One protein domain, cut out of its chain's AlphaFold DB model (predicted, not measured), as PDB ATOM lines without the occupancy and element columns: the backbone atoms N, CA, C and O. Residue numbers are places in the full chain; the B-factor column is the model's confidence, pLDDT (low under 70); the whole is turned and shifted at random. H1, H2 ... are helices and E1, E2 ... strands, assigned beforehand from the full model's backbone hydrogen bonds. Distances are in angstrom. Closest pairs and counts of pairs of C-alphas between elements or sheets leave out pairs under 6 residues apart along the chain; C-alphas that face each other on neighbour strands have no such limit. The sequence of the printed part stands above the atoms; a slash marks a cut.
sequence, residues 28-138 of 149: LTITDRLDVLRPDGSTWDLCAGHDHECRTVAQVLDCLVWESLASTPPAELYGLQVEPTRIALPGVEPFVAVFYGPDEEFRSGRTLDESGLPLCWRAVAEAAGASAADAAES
ATOM      1  N   LEU A  28     198.786 350.580 231.936       86.50
ATOM      2  CA  LEU A  28     199.397 349.423 232.570       86.50
ATOM      3  C   LEU A  28     199.088 348.186 231.732       86.50
ATOM      4  O   LEU A  28     197.931 347.913 231.408       86.50
ATOM      5  N   THR A  29     200.125 347.435 231.374       87.00
ATOM      6  CA  THR A  29     199.969 346.163 230.657       87.00
ATOM      7  C   THR A  29     200.267 345.018 231.602       87.00
ATOM      8  O   THR A  29     201.353 344.951 232.166       87.00
ATOM      9  N   ILE A  30     199.319 344.107 231.759       87.19
ATOM     10  CA  ILE A  30     199.505 342.866 232.501       87.19
ATOM     11  C   ILE A  30     199.865 341.791 231.476       87.19
ATOM     12  O   ILE A  30     199.155 341.596 230.493       87.19
ATOM     13  N   THR A  31     201.006 341.137 231.664       85.56
ATOM     14  CA  THR A  31     201.500 340.114 230.725       85.56
ATOM     15  C   THR A  31     200.834 338.757 230.954       85.56
ATOM     16  O   THR A  31     200.189 338.537 231.977       85.56
ATOM     17  N   ASP A  32     201.069 337.799 230.051       80.81
ATOM     18  CA  ASP A  32     200.662 336.392 230.236       80.81
ATOM     19  C   ASP A  32     201.257 335.756 231.501       80.81
ATOM     20  O   ASP A  32     200.721 334.793 232.041       80.81
ATOM     21  N   ARG A  33     202.381 336.299 231.987       81.06
ATOM     22  CA  ARG A  33     203.034 335.889 233.236       81.06
ATOM     23  C   ARG A  33     202.508 336.636 234.459       81.06
ATOM     24  O   ARG A  33     203.033 336.446 235.550       81.06
ATOM     25  N   LEU A  34     201.500 337.485 234.271       81.06
ATOM     26  CA  LEU A  34     200.887 338.314 235.305       81.06
ATOM     27  C   LEU A  34     201.859 339.318 235.947       81.06
ATOM     28  O   LEU A  34     201.666 339.761 237.082       81.06
ATOM     29  N   ASP A  35     202.888 339.713 235.196       85.00
ATOM     30  CA  ASP A  35     203.720 340.871 235.519       85.00
ATOM     31  C   ASP A  35     203.001 342.152 235.092       85.00
ATOM     32  O   ASP A  35     202.494 342.225 233.969       85.00
ATOM     33  N   VAL A  36     202.998 343.172 235.955       86.44
ATOM     34  CA  VAL A  36     202.451 344.496 235.623       86.44
ATOM     35  C   VAL A  36     203.560 345.373 235.066       86.44
ATOM     36  O   VAL A  36     204.532 345.679 235.755       86.44
ATOM     37  N   LEU A  37     203.412 345.783 233.813       85.56
ATOM     38  CA  LEU A  37     204.320 346.678 233.114       85.56
ATOM     39  C   LEU A  37     203.794 348.106 233.166       85.56
ATOM     40  O   LEU A  37     202.641 348.377 232.820       85.56
ATOM     41  N   ARG A  38     204.676 349.017 233.566       84.81
ATOM     42  CA  ARG A  38     204.473 350.461 233.467       84.81
ATOM     43  C   ARG A  38     204.717 350.949 232.032       84.81
ATOM     44  O   ARG A  38     205.331 350.229 231.242       84.81
ATOM     45  N   PRO A  39     204.300 352.184 231.689       79.88
ATOM     46  CA  PRO A  39     204.510 352.748 230.352       79.88
ATOM     47  C   PRO A  39     205.977 352.797 229.904       79.88
ATOM     48  O   PRO A  39     206.264 352.726 228.714       79.88
ATOM     49  N   ASP A  40     206.909 352.902 230.853       82.25
ATOM     50  CA  ASP A  40     208.354 352.903 230.602       82.25
ATOM     51  C   ASP A  40     208.945 351.492 230.387       82.25
ATOM     52  O   ASP A  40     210.148 351.349 230.166       82.25
ATOM     53  N   GLY A  41     208.113 350.446 230.446       76.94
ATOM     54  CA  GLY A  41     208.508 349.044 230.322       76.94
ATOM     55  C   GLY A  41     209.080 348.431 231.602       76.94
ATOM     56  O   GLY A  41     209.445 347.256 231.596       76.94
ATOM     57  N   SER A  42     209.160 349.188 232.701       84.19
ATOM     58  CA  SER A  42     209.565 348.642 233.996       84.19
ATOM     59  C   SER A  42     208.462 347.773 234.605       84.19
ATOM     60  O   SER A  42     207.267 348.022 234.424       84.19
ATOM     61  N   THR A  43     208.864 346.734 235.340       83.75
ATOM     62  CA  THR A  43     207.940 345.871 236.077       83.75
ATOM     63  C   THR A  43     207.584 346.489 237.425       83.75
ATOM     64  O   THR A  43     208.431 347.039 238.133       83.75
ATOM     65  N   TRP A  44     206.315 346.365 237.804       83.06
ATOM     66  CA  TRP A  44     205.799 346.749 239.109       83.06
ATOM     67  C   TRP A  44     205.317 345.506 239.854       83.06
ATOM     68  O   TRP A  44     204.348 344.861 239.457       83.06
ATOM     69  N   ASP A  45     206.001 345.163 240.946       79.25
ATOM     70  CA  ASP A  45     205.593 344.055 241.811       79.25
ATOM     71  C   ASP A  45     204.556 344.523 242.841       79.25
ATOM     72  O   ASP A  45     204.893 344.914 243.957       79.25
ATOM     73  N   LEU A  46     203.289 344.536 242.420       71.94
ATOM     74  CA  LEU A  46     202.143 344.966 243.230       71.94
ATOM     75  C   LEU A  46     201.833 344.021 244.398       71.94
ATOM     76  O   LEU A  46     201.385 344.460 245.448       71.94
ATOM     77  N   CYS A  47     202.063 342.720 244.220       71.00
ATOM     78  CA  CYS A  47     201.698 341.696 245.200       71.00
ATOM     79  C   CYS A  47     202.930 341.160 245.943       71.00
ATOM     80  O   CYS A  47     203.035 339.950 246.165       71.00
ATOM     81  N   ALA A  48     203.877 342.035 246.300       65.25
ATOM     82  CA  ALA A  48     205.140 341.645 246.922       65.25
ATOM     83  C   ALA A  48     204.914 340.682 248.107       65.25
ATOM     84  O   ALA A  48     204.224 341.004 249.074       65.25
ATOM     85  N   GLY A  49     205.490 339.479 248.024       60.75
ATOM     86  CA  GLY A  49     205.328 338.420 249.029       60.75
ATOM     87  C   GLY A  49     204.294 337.336 248.697       60.75
ATOM     88  O   GLY A  49     204.234 336.344 249.420       60.75
ATOM     89  N   HIS A  50     203.539 337.470 247.604       64.00
ATOM     90  CA  HIS A  50     202.745 336.379 247.033       64.00
ATOM     91  C   HIS A  50     203.591 335.564 246.049       64.00
ATOM     92  O   HIS A  50     204.394 336.123 245.298       64.00
ATOM     93  N   ASP A  51     203.402 334.244 246.042       62.41
ATOM     94  CA  ASP A  51     204.118 333.340 245.140       62.41
ATOM     95  C   ASP A  51     203.830 333.701 243.672       62.41
ATOM     96  O   ASP A  51     202.691 333.604 243.215       62.41
ATOM     97  N   HIS A  52     204.862 334.145 242.944       61.16
ATOM     98  CA  HIS A  52     204.762 334.566 241.544       61.16
ATOM     99  C   HIS A  52     204.300 333.427 240.624       61.16
ATOM    100  O   HIS A  52     203.704 333.702 239.587       61.16
ATOM    101  N   GLU A  53     204.565 332.167 240.982       59.75
ATOM    102  CA  GLU A  53     204.255 331.013 240.131       59.75
ATOM    103  C   GLU A  53     202.772 330.617 240.174       59.75
ATOM    104  O   GLU A  53     202.293 329.938 239.267       59.75
ATOM    105  N   CYS A  54     202.033 331.081 241.188       64.75
ATOM    106  CA  CYS A  54     200.640 330.702 241.433       64.75
ATOM    107  C   CYS A  54     199.649 331.876 241.323       64.75
ATOM    108  O   CYS A  54     198.508 331.745 241.769       64.75
ATOM    109  N   ARG A  55     200.064 333.033 240.783       75.31
ATOM    110  CA  ARG A  55     199.198 334.224 240.741       75.31
ATOM    111  C   ARG A  55     198.043 334.054 239.757       75.31
ATOM    112  O   ARG A  55     198.184 333.401 238.727       75.31
ATOM    113  N   THR A  56     196.910 334.684 240.058       78.88
ATOM    114  CA  THR A  56     195.749 334.768 239.156       78.88
ATOM    115  C   THR A  56     195.520 336.207 238.690       78.88
ATOM    116  O   THR A  56     195.942 337.161 239.346       78.88
ATOM    117  N   VAL A  57     194.823 336.384 237.559       79.81
ATOM    118  CA  VAL A  57     194.402 337.716 237.069       79.81
ATOM    119  C   VAL A  57     193.657 338.483 238.162       79.81
ATOM    120  O   VAL A  57     193.930 339.654 238.405       79.81
ATOM    121  N   ALA A  58     192.758 337.794 238.859       75.50
ATOM    122  CA  ALA A  58     191.968 338.343 239.945       75.50
ATOM    123  C   ALA A  58     192.831 338.910 241.086       75.50
ATOM    124  O   ALA A  58     192.569 340.015 241.558       75.50
ATOM    125  N   GLN A  59     193.894 338.202 241.481       77.12
ATOM    126  CA  GLN A  59     194.799 338.645 242.546       77.12
ATOM    127  C   GLN A  59     195.600 339.882 242.135       77.12
ATOM    128  O   GLN A  59     195.753 340.805 242.928       77.12
ATOM    129  N   VAL A  60     196.085 339.930 240.890       81.50
ATOM    130  CA  VAL A  60     196.813 341.106 240.383       81.50
ATOM    131  C   VAL A  60     195.916 342.342 240.356       81.50
ATOM    132  O   VAL A  60     196.357 343.425 240.743       81.50
ATOM    133  N   LEU A  61     194.660 342.186 239.930       81.62
ATOM    134  CA  LEU A  61     193.682 343.272 239.910       81.62
ATOM    135  C   LEU A  61     193.340 343.761 241.323       81.62
ATOM    136  O   LEU A  61     193.232 344.966 241.529       81.62
ATOM    137  N   ASP A  62     193.231 342.863 242.302       76.69
ATOM    138  CA  ASP A  62     192.999 343.235 243.701       76.69
ATOM    139  C   ASP A  62     194.181 344.007 244.297       76.69
ATOM    140  O   ASP A  62     193.989 345.085 244.858       76.69
ATOM    141  N   CYS A  63     195.420 343.545 244.085       78.75
ATOM    142  CA  CYS A  63     196.606 344.301 244.498       78.75
ATOM    143  C   CYS A  63     196.657 345.683 243.826       78.75
ATOM    144  O   CYS A  63     197.004 346.668 244.473       78.75
ATOM    145  N   LEU A  64     196.287 345.780 242.541       81.19
ATOM    146  CA  LEU A  64     196.241 347.058 241.824       81.19
ATOM    147  C   LEU A  64     195.219 348.020 242.439       81.19
ATOM    148  O   LEU A  64     195.518 349.203 242.603       81.19
ATOM    149  N   VAL A  65     194.032 347.522 242.795       77.81
ATOM    150  CA  VAL A  65     192.998 348.300 243.494       77.81
ATOM    151  C   VAL A  65     193.515 348.778 244.840       77.81
ATOM    152  O   VAL A  65     193.423 349.969 245.125       77.81
ATOM    153  N   TRP A  66     194.071 347.878 245.651       73.56
ATOM    154  CA  TRP A  66     194.576 348.206 246.980       73.56
ATOM    155  C   TRP A  66     195.677 349.254 246.940       73.56
ATOM    156  O   TRP A  66     195.590 350.239 247.667       73.56
ATOM    157  N   GLU A  67     196.676 349.088 246.076       76.06
ATOM    158  CA  GLU A  67     197.768 350.052 245.928       76.06
ATOM    159  C   GLU A  67     197.249 351.407 245.424       76.06
ATOM    160  O   GLU A  67     197.603 352.453 245.975       76.06
ATOM    161  N   SER A  68     196.338 351.406 244.445       75.25
ATOM    162  CA  SER A  68     195.751 352.643 243.912       75.25
ATOM    163  C   SER A  68     194.930 353.377 244.977       75.25
ATOM    164  O   SER A  68     195.125 354.572 245.198       75.25
ATOM    165  N   LEU A  69     194.067 352.669 245.712       69.19
ATOM    166  CA  LEU A  69     193.255 353.254 246.780       69.19
ATOM    167  C   LEU A  69     194.086 353.681 247.992       69.19
ATOM    168  O   LEU A  69     193.819 354.737 248.554       69.19
ATOM    169  N   ALA A  70     195.108 352.914 248.380       67.31
ATOM    170  CA  ALA A  70     196.013 353.277 249.472       67.31
ATOM    171  C   ALA A  70     196.853 354.518 249.140       67.31
ATOM    172  O   ALA A  70     197.208 355.283 250.037       67.31
ATOM    173  N   SER A  71     197.161 354.727 247.857       64.56
ATOM    174  CA  SER A  71     197.845 355.931 247.375       64.56
ATOM    175  C   SER A  71     196.921 357.147 247.230       64.56
ATOM    176  O   SER A  71     197.408 358.274 247.154       64.56
ATOM    177  N   THR A  72     195.600 356.939 247.239       60.94
ATOM    178  CA  THR A  72     194.610 358.014 247.145       60.94
ATOM    179  C   THR A  72     194.334 358.560 248.551       60.94
ATOM    180  O   THR A  72     193.850 357.815 249.408       60.94
ATOM    181  N   PRO A  73     194.621 359.842 248.850       57.31
ATOM    182  CA  PRO A  73     194.232 360.423 250.131       57.31
ATOM    183  C   PRO A  73     192.705 360.325 250.316       57.31
ATOM    184  O   PRO A  73     191.977 360.333 249.319       57.31
ATOM    185  N   PRO A  74     192.188 360.246 251.563       57.38
ATOM    186  CA  PRO A  74     190.752 360.361 251.805       57.38
ATOM    187  C   PRO A  74     190.251 361.603 251.078       57.38
ATOM    188  O   PRO A  74     190.855 362.665 251.233       57.38
ATOM    189  N   ALA A  75     189.216 361.461 250.251       51.78
ATOM    190  CA  ALA A  75     188.725 362.571 249.453       51.78
ATOM    191  C   ALA A  75     188.285 363.691 250.406       51.78
ATOM    192  O   ALA A  75     187.218 363.615 251.017       51.78
ATOM    193  N   GLU A  76     189.103 364.735 250.569       47.28
ATOM    194  CA  GLU A  76     188.578 365.990 251.085       47.28
ATOM    195  C   GLU A  76     187.462 366.392 250.117       47.28
ATOM    196  O   GLU A  76     187.627 366.289 248.900       47.28
ATOM    197  N   LEU A  77     186.313 366.791 250.666       44.34
ATOM    198  CA  LEU A  77     185.019 367.012 249.996       44.34
ATOM    199  C   LEU A  77     185.055 367.872 248.709       44.34
ATOM    200  O   LEU A  77     184.030 368.018 248.047       44.34
ATOM    201  N   TYR A  78     186.206 368.434 248.335       37.69
ATOM    202  CA  TYR A  78     186.416 369.270 247.163       37.69
ATOM    203  C   TYR A  78     187.787 369.013 246.515       37.69
ATOM    204  O   TYR A  78     188.712 369.805 246.671       37.69
ATOM    205  N   GLY A  79     187.908 367.930 245.743       46.94
ATOM    206  CA  GLY A  79     189.032 367.746 244.816       46.94
ATOM    207  C   GLY A  79     189.515 366.307 244.710       46.94
ATOM    208  O   GLY A  79     190.575 365.965 245.217       46.94
ATOM    209  N   LEU A  80     188.732 365.471 244.032       49.41
ATOM    210  CA  LEU A  80     189.081 364.095 243.688       49.41
ATOM    211  C   LEU A  80     190.339 364.064 242.801       49.41
ATOM    212  O   LEU A  80     190.259 364.343 241.605       49.41
ATOM    213  N   GLN A  81     191.497 363.722 243.372       52.28
ATOM    214  CA  GLN A  81     192.631 363.242 242.579       52.28
ATOM    215  C   GLN A  81     192.280 361.843 242.085       52.28
ATOM    216  O   GLN A  81     192.360 360.867 242.824       52.28
ATOM    217  N   VAL A  82     191.811 361.776 240.847       59.97
ATOM    218  CA  VAL A  82     191.443 360.534 240.181       59.97
ATOM    219  C   VAL A  82     192.206 360.519 238.874       59.97
ATOM    220  O   VAL A  82     191.835 361.204 237.923       59.97
ATOM    221  N   GLU A  83     193.304 359.775 238.847       65.69
ATOM    222  CA  GLU A  83     194.008 359.500 237.602       65.69
ATOM    223  C   GLU A  83     193.395 358.233 236.990       65.69
ATOM    224  O   GLU A  83     193.536 357.142 237.556       65.69
ATOM    225  N   PRO A  84     192.649 358.343 235.872       74.69
ATOM    226  CA  PRO A  84     192.137 357.166 235.190       74.69
ATOM    227  C   PRO A  84     193.318 356.311 234.726       74.69
ATOM    228  O   PRO A  84     194.282 356.814 234.148       74.69
ATOM    229  N   THR A  85     193.238 355.007 234.965       81.88
ATOM    230  CA  THR A  85     194.281 354.054 234.578       81.88
ATOM    231  C   THR A  85     193.745 353.144 233.489       81.88
ATOM    232  O   THR A  85     192.734 352.466 233.681       81.88
ATOM    233  N   ARG A  86     194.420 353.094 232.337       85.94
ATOM    234  CA  ARG A  86     194.082 352.127 231.288       85.94
ATOM    235  C   ARG A  86     194.770 350.805 231.603       85.94
ATOM    236  O   ARG A  86     195.974 350.779 231.838       85.94
ATOM    237  N   ILE A  87     194.022 349.713 231.582       86.81
ATOM    238  CA  ILE A  87     194.517 348.372 231.887       86.81
ATOM    239  C   ILE A  87     194.355 347.508 230.642       86.81
ATOM    240  O   ILE A  87     193.263 347.394 230.084       86.81
ATOM    241  N   ALA A  88     195.453 346.900 230.207       87.00
ATOM    242  CA  ALA A  88     195.464 345.881 229.169       87.00
ATOM    243  C   ALA A  88     195.776 344.522 229.807       87.00
ATOM    244  O   ALA A  88     196.845 344.345 230.391       87.00
ATOM    245  N   LEU A  89     194.838 343.582 229.699       86.31
ATOM    246  CA  LEU A  89     194.991 342.191 230.133       86.31
ATOM    247  C   LEU A  89     195.172 341.280 228.910       86.31
ATOM    248  O   LEU A  89     194.652 341.597 227.835       86.31
ATOM    249  N   PRO A  90     195.836 340.123 229.053       80.50
ATOM    250  CA  PRO A  90     195.902 339.151 227.975       80.50
ATOM    251  C   PRO A  90     194.510 338.645 227.595       80.50
ATOM    252  O   PRO A  90     193.725 338.256 228.456       80.50
ATOM    253  N   GLY A  91     194.195 338.654 226.298       78.56
ATOM    254  CA  GLY A  91     192.919 338.145 225.784       78.56
ATOM    255  C   GLY A  91     191.691 339.024 226.054       78.56
ATOM    256  O   GLY A  91     190.596 338.638 225.652       78.56
ATOM    257  N   VAL A  92     191.852 340.201 226.669       85.62
ATOM    258  CA  VAL A  92     190.761 341.148 226.957       85.62
ATOM    259  C   VAL A  92     191.007 342.461 226.219       85.62
ATOM    260  O   VAL A  92     192.146 342.919 226.106       85.62
ATOM    261  N   GLU A  93     189.944 343.096 225.728       83.81
ATOM    262  CA  GLU A  93     190.056 344.460 225.209       83.81
ATOM    263  C   GLU A  93     190.498 345.426 226.325       83.81
ATOM    264  O   GLU A  93     189.974 345.350 227.439       83.81
ATOM    265  N   PRO A  94     191.455 346.341 226.069       84.75
ATOM    266  CA  PRO A  94     191.890 347.284 227.089       84.75
ATOM    267  C   PRO A  94     190.744 348.184 227.554       84.75
ATOM    268  O   PRO A  94     190.035 348.755 226.725       84.75
ATOM    269  N   PHE A  95     190.634 348.388 228.862       83.50
ATOM    270  CA  PHE A  95     189.584 349.190 229.493       83.50
ATOM    271  C   PHE A  95     190.190 350.224 230.442       83.50
ATOM    272  O   PHE A  95     191.373 350.164 230.781       83.50
ATOM    273  N   VAL A  96     189.386 351.195 230.863       85.31
ATOM    274  CA  VAL A  96     189.797 352.235 231.813       85.31
ATOM    275  C   VAL A  96     189.163 351.952 233.168       85.31
ATOM    276  O   VAL A  96     187.955 351.751 233.258       85.31
ATOM    277  N   ALA A  97     189.990 351.948 234.210       84.00
ATOM    278  CA  ALA A  97     189.571 351.878 235.598       84.00
ATOM    279  C   ALA A  97     189.812 353.227 236.278       84.00
ATOM    280  O   ALA A  97     190.873 353.842 236.149       84.00
ATOM    281  N   VAL A  98     188.805 353.676 237.010       80.69
ATOM    282  CA  VAL A  98     188.769 354.959 237.699       80.69
ATOM    283  C   VAL A  98     188.620 354.677 239.189       80.69
ATOM    284  O   VAL A  98     187.577 354.196 239.634       80.69
ATOM    285  N   PHE A  99     189.673 354.932 239.963       80.12
ATOM    286  CA  PHE A  99     189.706 354.631 241.394       80.12
ATOM    287  C   PHE A  99     189.262 355.843 242.208       80.12
ATOM    288  O   PHE A  99     189.828 356.926 242.094       80.12
ATOM    289  N   TYR A 100     188.260 355.644 243.053       75.81
ATOM    290  CA  TYR A 100     187.789 356.624 244.017       75.81
ATOM    291  C   TYR A 100     188.139 356.124 245.410       75.81
ATOM    292  O   TYR A 100     187.702 355.040 245.808       75.81
ATOM    293  N   GLY A 101     188.898 356.936 246.144       73.12
ATOM    294  CA  GLY A 101     189.161 356.716 247.561       73.12
ATOM    295  C   GLY A 101     187.872 356.642 248.395       73.12
ATOM    296  O   GLY A 101     186.785 356.960 247.905       73.12
ATOM    297  N   PRO A 102     187.974 356.207 249.659       73.81
ATOM    298  CA  PRO A 102     186.820 356.062 250.534       73.81
ATOM    299  C   PRO A 102     186.111 357.397 250.804       73.81
ATOM    300  O   PRO A 102     186.765 358.419 251.017       73.81
ATOM    301  N   ASP A 103     184.776 357.367 250.831       72.88
ATOM    302  CA  ASP A 103     183.901 358.512 251.117       72.88
ATOM    303  C   ASP A 103     182.770 358.145 252.113       72.88
ATOM    304  O   ASP A 103     182.760 357.052 252.692       72.88
ATOM    305  N   GLU A 104     181.847 359.081 252.381       73.00
ATOM    306  CA  GLU A 104     180.742 358.870 253.333       73.00
ATOM    307  C   GLU A 104     179.790 357.733 252.918       73.00
ATOM    308  O   GLU A 104     179.234 357.052 253.786       73.00
ATOM    309  N   GLU A 105     179.620 357.513 251.613       74.44
ATOM    310  CA  GLU A 105     178.735 356.501 251.033       74.44
ATOM    311  C   GLU A 105     179.474 355.165 250.830       74.44
ATOM    312  O   GLU A 105     178.939 354.098 251.131       74.44
ATOM    313  N   PHE A 106     180.741 355.219 250.415       72.81
ATOM    314  CA  PHE A 106     181.599 354.082 250.097       72.81
ATOM    315  C   PHE A 106     182.855 354.098 250.967       72.81
ATOM    316  O   PHE A 106     183.928 354.539 250.559       72.81
ATOM    317  N   ARG A 107     182.749 353.543 252.177       72.19
ATOM    318  CA  ARG A 107     183.855 353.514 253.157       72.19
ATOM    319  C   ARG A 107     185.103 352.747 252.707       72.19
ATOM    320  O   ARG A 107     186.154 352.920 253.314       72.19
ATOM    321  N   SER A 108     184.976 351.903 251.688       70.06
ATOM    322  CA  SER A 108     186.076 351.139 251.084       70.06
ATOM    323  C   SER A 108     186.559 351.741 249.756       70.06
ATOM    324  O   SER A 108     187.430 351.165 249.115       70.06
ATOM    325  N   GLY A 109     185.991 352.873 249.325       75.69
ATOM    326  CA  GLY A 109     186.180 353.424 247.983       75.69
ATOM    327  C   GLY A 109     185.314 352.736 246.925       75.69
ATOM    328  O   GLY A 109     184.503 351.861 247.230       75.69
ATOM    329  N   ARG A 110     185.480 353.143 245.663       77.31
ATOM    330  CA  ARG A 110     184.803 352.558 244.492       77.31
ATOM    331  C   ARG A 110     185.723 352.561 243.273       77.31
ATOM    332  O   ARG A 110     186.552 353.448 243.108       77.31
ATOM    333  N   THR A 111     185.563 351.578 242.401       80.00
ATOM    334  CA  THR A 111     186.211 351.511 241.085       80.00
ATOM    335  C   THR A 111     185.157 351.593 239.985       80.00
ATOM    336  O   THR A 111     184.266 350.742 239.901       80.00
ATOM    337  N   LEU A 112     185.239 352.617 239.147       79.81
ATOM    338  CA  LEU A 112     184.306 352.841 238.045       79.81
ATOM    339  C   LEU A 112     185.007 352.643 236.697       79.81
ATOM    340  O   LEU A 112     186.235 352.669 236.625       79.81
ATOM    341  N   ASP A 113     184.234 352.437 235.639       80.88
ATOM    342  CA  ASP A 113     184.726 352.541 234.267       80.88
ATOM    343  C   ASP A 113     184.768 354.008 233.788       80.88
ATOM    344  O   ASP A 113     184.386 354.936 234.509       80.88
ATOM    345  N   GLU A 114     185.222 354.234 232.553       77.19
ATOM    346  CA  GLU A 114     185.269 355.569 231.929       77.19
ATOM    347  C   GLU A 114     183.898 356.241 231.751       77.19
ATOM    348  O   GLU A 114     183.830 357.459 231.590       77.19
ATOM    349  N   SER A 115     182.807 355.474 231.799       76.69
ATOM    350  CA  SER A 115     181.437 355.989 231.742       76.69
ATOM    351  C   SER A 115     180.861 356.318 233.126       76.69
ATOM    352  O   SER A 115     179.765 356.871 233.224       76.69
ATOM    353  N   GLY A 116     181.604 356.015 234.196       74.12
ATOM    354  CA  GLY A 116     181.180 356.196 235.582       74.12
ATOM    355  C   GLY A 116     180.325 355.048 236.123       74.12
ATOM    356  O   GLY A 116     179.698 355.206 237.172       74.12
ATOM    357  N   LEU A 117     180.276 353.900 235.441       76.88
ATOM    358  CA  LEU A 117     179.554 352.720 235.911       76.88
ATOM    359  C   LEU A 117     180.442 351.839 236.803       76.88
ATOM    360  O   LEU A 117     181.658 351.808 236.622       76.88
ATOM    361  N   PRO A 118     179.864 351.093 237.764       78.88
ATOM    362  CA  PRO A 118     180.605 350.140 238.588       78.88
ATOM    363  C   PRO A 118     181.398 349.123 237.756       78.88
ATOM    364  O   PRO A 118     180.814 348.325 237.022       78.88
ATOM    365  N   LEU A 119     182.721 349.088 237.930       78.62
ATOM    366  CA  LEU A 119     183.579 348.099 237.283       78.62
ATOM    367  C   LEU A 119     183.751 346.878 238.195       78.62
ATOM    368  O   LEU A 119     184.387 346.960 239.243       78.62
ATOM    369  N   CYS A 120     183.180 345.733 237.807       79.12
ATOM    370  CA  CYS A 120     183.281 344.488 238.571       79.12
ATOM    371  C   CYS A 120     184.467 343.639 238.103       79.12
ATOM    372  O   CYS A 120     184.424 343.044 237.025       79.12
ATOM    373  N   TRP A 121     185.488 343.491 238.947       79.25
ATOM    374  CA  TRP A 121     186.668 342.703 238.581       79.25
ATOM    375  C   TRP A 121     186.385 341.220 238.352       79.25
ATOM    376  O   TRP A 121     187.129 340.589 237.611       79.25
ATOM    377  N   ARG A 122     185.308 340.654 238.920       74.62
ATOM    378  CA  ARG A 122     184.913 339.270 238.610       74.62
ATOM    379  C   ARG A 122     184.601 339.112 237.125       74.62
ATOM    380  O   ARG A 122     185.098 338.184 236.504       74.62
ATOM    381  N   ALA A 123     183.837 340.046 236.556       78.69
ATOM    382  CA  ALA A 123     183.514 340.029 235.132       78.69
ATOM    383  C   ALA A 123     184.770 340.222 234.264       78.69
ATOM    384  O   ALA A 123     184.914 339.571 233.235       78.69
ATOM    385  N   VAL A 124     185.705 341.071 234.703       82.50
ATOM    386  CA  VAL A 124     186.995 341.272 234.022       82.50
ATOM    387  C   VAL A 124     187.852 339.999 234.059       82.50
ATOM    388  O   VAL A 124     188.409 339.603 233.039       82.50
ATOM    389  N   ALA A 125     187.934 339.336 235.214       78.50
ATOM    390  CA  ALA A 125     188.681 338.094 235.381       78.50
ATOM    391  C   ALA A 125     188.085 336.959 234.528       78.50
ATOM    392  O   ALA A 125     188.827 336.277 233.825       78.50
ATOM    393  N   GLU A 126     186.758 336.813 234.516       80.62
ATOM    394  CA  GLU A 126     186.050 335.861 233.650       80.62
ATOM    395  C   GLU A 126     186.304 336.133 232.160       80.62
ATOM    396  O   GLU A 126     186.580 335.202 231.403       80.62
ATOM    397  N   ALA A 127     186.279 337.403 231.738       82.94
ATOM    398  CA  ALA A 127     186.598 337.790 230.363       82.94
ATOM    399  C   ALA A 127     188.052 337.458 229.981       82.94
ATOM    400  O   ALA A 127     188.315 337.094 228.837       82.94
ATOM    401  N   ALA A 128     188.979 337.519 230.940       82.19
ATOM    402  CA  ALA A 128     190.370 337.089 230.775       82.19
ATOM    403  C   ALA A 128     190.551 335.557 230.805       82.19
ATOM    404  O   ALA A 128     191.676 335.065 230.741       82.19
ATOM    405  N   GLY A 129     189.465 334.785 230.936       78.00
ATOM    406  CA  GLY A 129     189.504 333.328 231.032       78.00
ATOM    407  C   GLY A 129     189.891 332.788 232.413       78.00
ATOM    408  O   GLY A 129     190.090 331.581 232.546       78.00
ATOM    409  N   ALA A 130     189.982 333.639 233.443       74.62
ATOM    410  CA  ALA A 130     190.099 333.190 234.828       74.62
ATOM    411  C   ALA A 130     188.729 332.724 235.344       74.62
ATOM    412  O   ALA A 130     187.693 333.288 234.991       74.62
ATOM    413  N   SER A 131     188.692 331.676 236.168       63.91
ATOM    414  CA  SER A 131     187.412 331.155 236.645       63.91
ATOM    415  C   SER A 131     186.768 332.100 237.668       63.91
ATOM    416  O   SER A 131     187.445 332.782 238.438       63.91
ATOM    417  N   ALA A 132     185.435 332.102 237.718       56.22
ATOM    418  CA  ALA A 132     184.664 332.888 238.681       56.22
ATOM    419  C   ALA A 132     185.010 332.561 240.149       56.22
ATOM    420  O   ALA A 132     184.847 333.416 241.015       56.22
ATOM    421  N   ALA A 133     185.466 331.334 240.431       60.25
ATOM    422  CA  ALA A 133     185.866 330.893 241.768       60.25
ATOM    423  C   ALA A 133     187.198 331.530 242.191       60.25
ATOM    424  O   ALA A 133     187.276 332.106 243.273       60.25
ATOM    425  N   ASP A 134     188.187 331.539 241.292       60.91
ATOM    426  CA  ASP A 134     189.475 332.217 241.510       60.91
ATOM    427  C   ASP A 134     189.289 333.733 241.662       60.91
ATOM    428  O   ASP A 134     190.017 334.401 242.394       60.91
ATOM    429  N   ALA A 135     188.283 334.270 240.968       58.06
ATOM    430  CA  ALA A 135     187.887 335.663 241.033       58.06
ATOM    431  C   ALA A 135     187.157 336.015 242.340       58.06
ATOM    432  O   ALA A 135     187.467 337.016 242.971       58.06
ATOM    433  N   ALA A 136     186.196 335.205 242.783       52.78
ATOM    434  CA  ALA A 136     185.383 335.506 243.962       52.78
ATOM    435  C   ALA A 136     186.178 335.494 245.279       52.78
ATOM    436  O   ALA A 136     185.848 336.255 246.185       52.78
ATOM    437  N   GLU A 137     187.209 334.653 245.389       52.97
ATOM    438  CA  GLU A 137     188.030 334.558 246.602       52.97
ATOM    439  C   GLU A 137     189.073 335.676 246.721       52.97
ATOM    440  O   GLU A 137     189.520 335.972 247.828       52.97
ATOM    441  N   SER A 138     189.447 336.318 245.609       48.88
ATOM    442  CA  SER A 138     190.540 337.295 245.586       48.88
ATOM    443  C   SER A 138     190.118 338.721 245.255       48.88
ATOM    444  O   SER A 138     190.986 339.579 245.205       48.88
TER     445      SER A 138
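Overview. This is residues 28 to 138 of the 149 residues of an uncharacterized protein of Streptomyces sp. OK885 (UniProt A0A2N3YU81). A four-stranded sheet, its strands' lines turning by 92 degrees from edge to edge, has one long helix, H1, packed beside it, and a small helical hairpin, H2 and H3, packs on the first part of H1, away from the sheet. Two long loops, residues 31 to 56 and 72 to 84, join H1 to the strands before and after it. The printed part has 111 residues with three named helices and four named strands, in the order E1 H1 E2 E3 E4 H2 H3; the mixed sheet runs E1 E2 E3 E4. The class is mixed, helices and strands, with 45 residues, under half, in named elements. The whole is compact, with a radius of gyration of the C-alphas of 14.0 A and spans of 42 by 30 by 26 A.

Arrangement. E1, residues 28 to 30, is an edge strand, and residues 36 to 37 pair with its residues 29 to 30, antiparallel. H1, residues 57 to 71, is on the sheet at a height over the sheet of 5.9 A, in two layers, a helix on one face of a sheet; it lies over none of the strands, but only just, with 2 of its C-alphas falling on E3, residues 95 to 100, and 2 on E4, residues 110 to 112. E1 is parallel to E2, residues 85 to 88, with N 28 and O 86 2.8 A apart; E1, H1 and E2 form a strand-helix-strand unit, two parallel neighbour strands with a helix between, with a right-handed crossover. E2, E3 and E4 form a meander, each strand the antiparallel neighbour of the one before. In the hairpin E2 and E3, N 87 and O 95 are 2.8 A apart; in the hairpin E3 and E4, N 98 and O 112 are 2.8 A apart. H2, residues 121 to 127, touches H1, whose residues 57 to 61 alone take part; the closest C-alphas, of Ala 58 and Ala 125, are 5.6 A apart. H3, residues 132 to 138, touches H1, whose residues 57 to 62 alone take part, with the C-alphas of Ala 58 and Ala 135 closest at 5.0 A. H2 and H3, a helical hairpin, run opposite ways at a shallow tilt of 33 degrees, only just short of steep, and their closest C-alphas, of Arg 122 and Ala 135, are 5.3 A apart. Every O i to N i+4 pair is within hydrogen-bond range in H1 and H2, and 2 of 3 are in H3.

Along the chain. E1 begins at C-alpha 28, (199.397, 349.423, 232.570). H1 measures 21.2 A from C-alpha 57, (194.402, 337.716, 237.069), to C-alpha 71, and E3 measures 16.4 A. H3 ends at C-alpha 138, (190.540, 337.295, 245.586).

Size, cuts and confidence. The two C-alphas farthest apart, of Glu 53 and Tyr 78, are 42.8 A apart. The printed part has no cut; the links E1 to H1 and H1 to E2 are long. Mean pLDDT of the printed part is 73.6, with residues 48 to 54, 69 to 83 and 131 to 138 under 70.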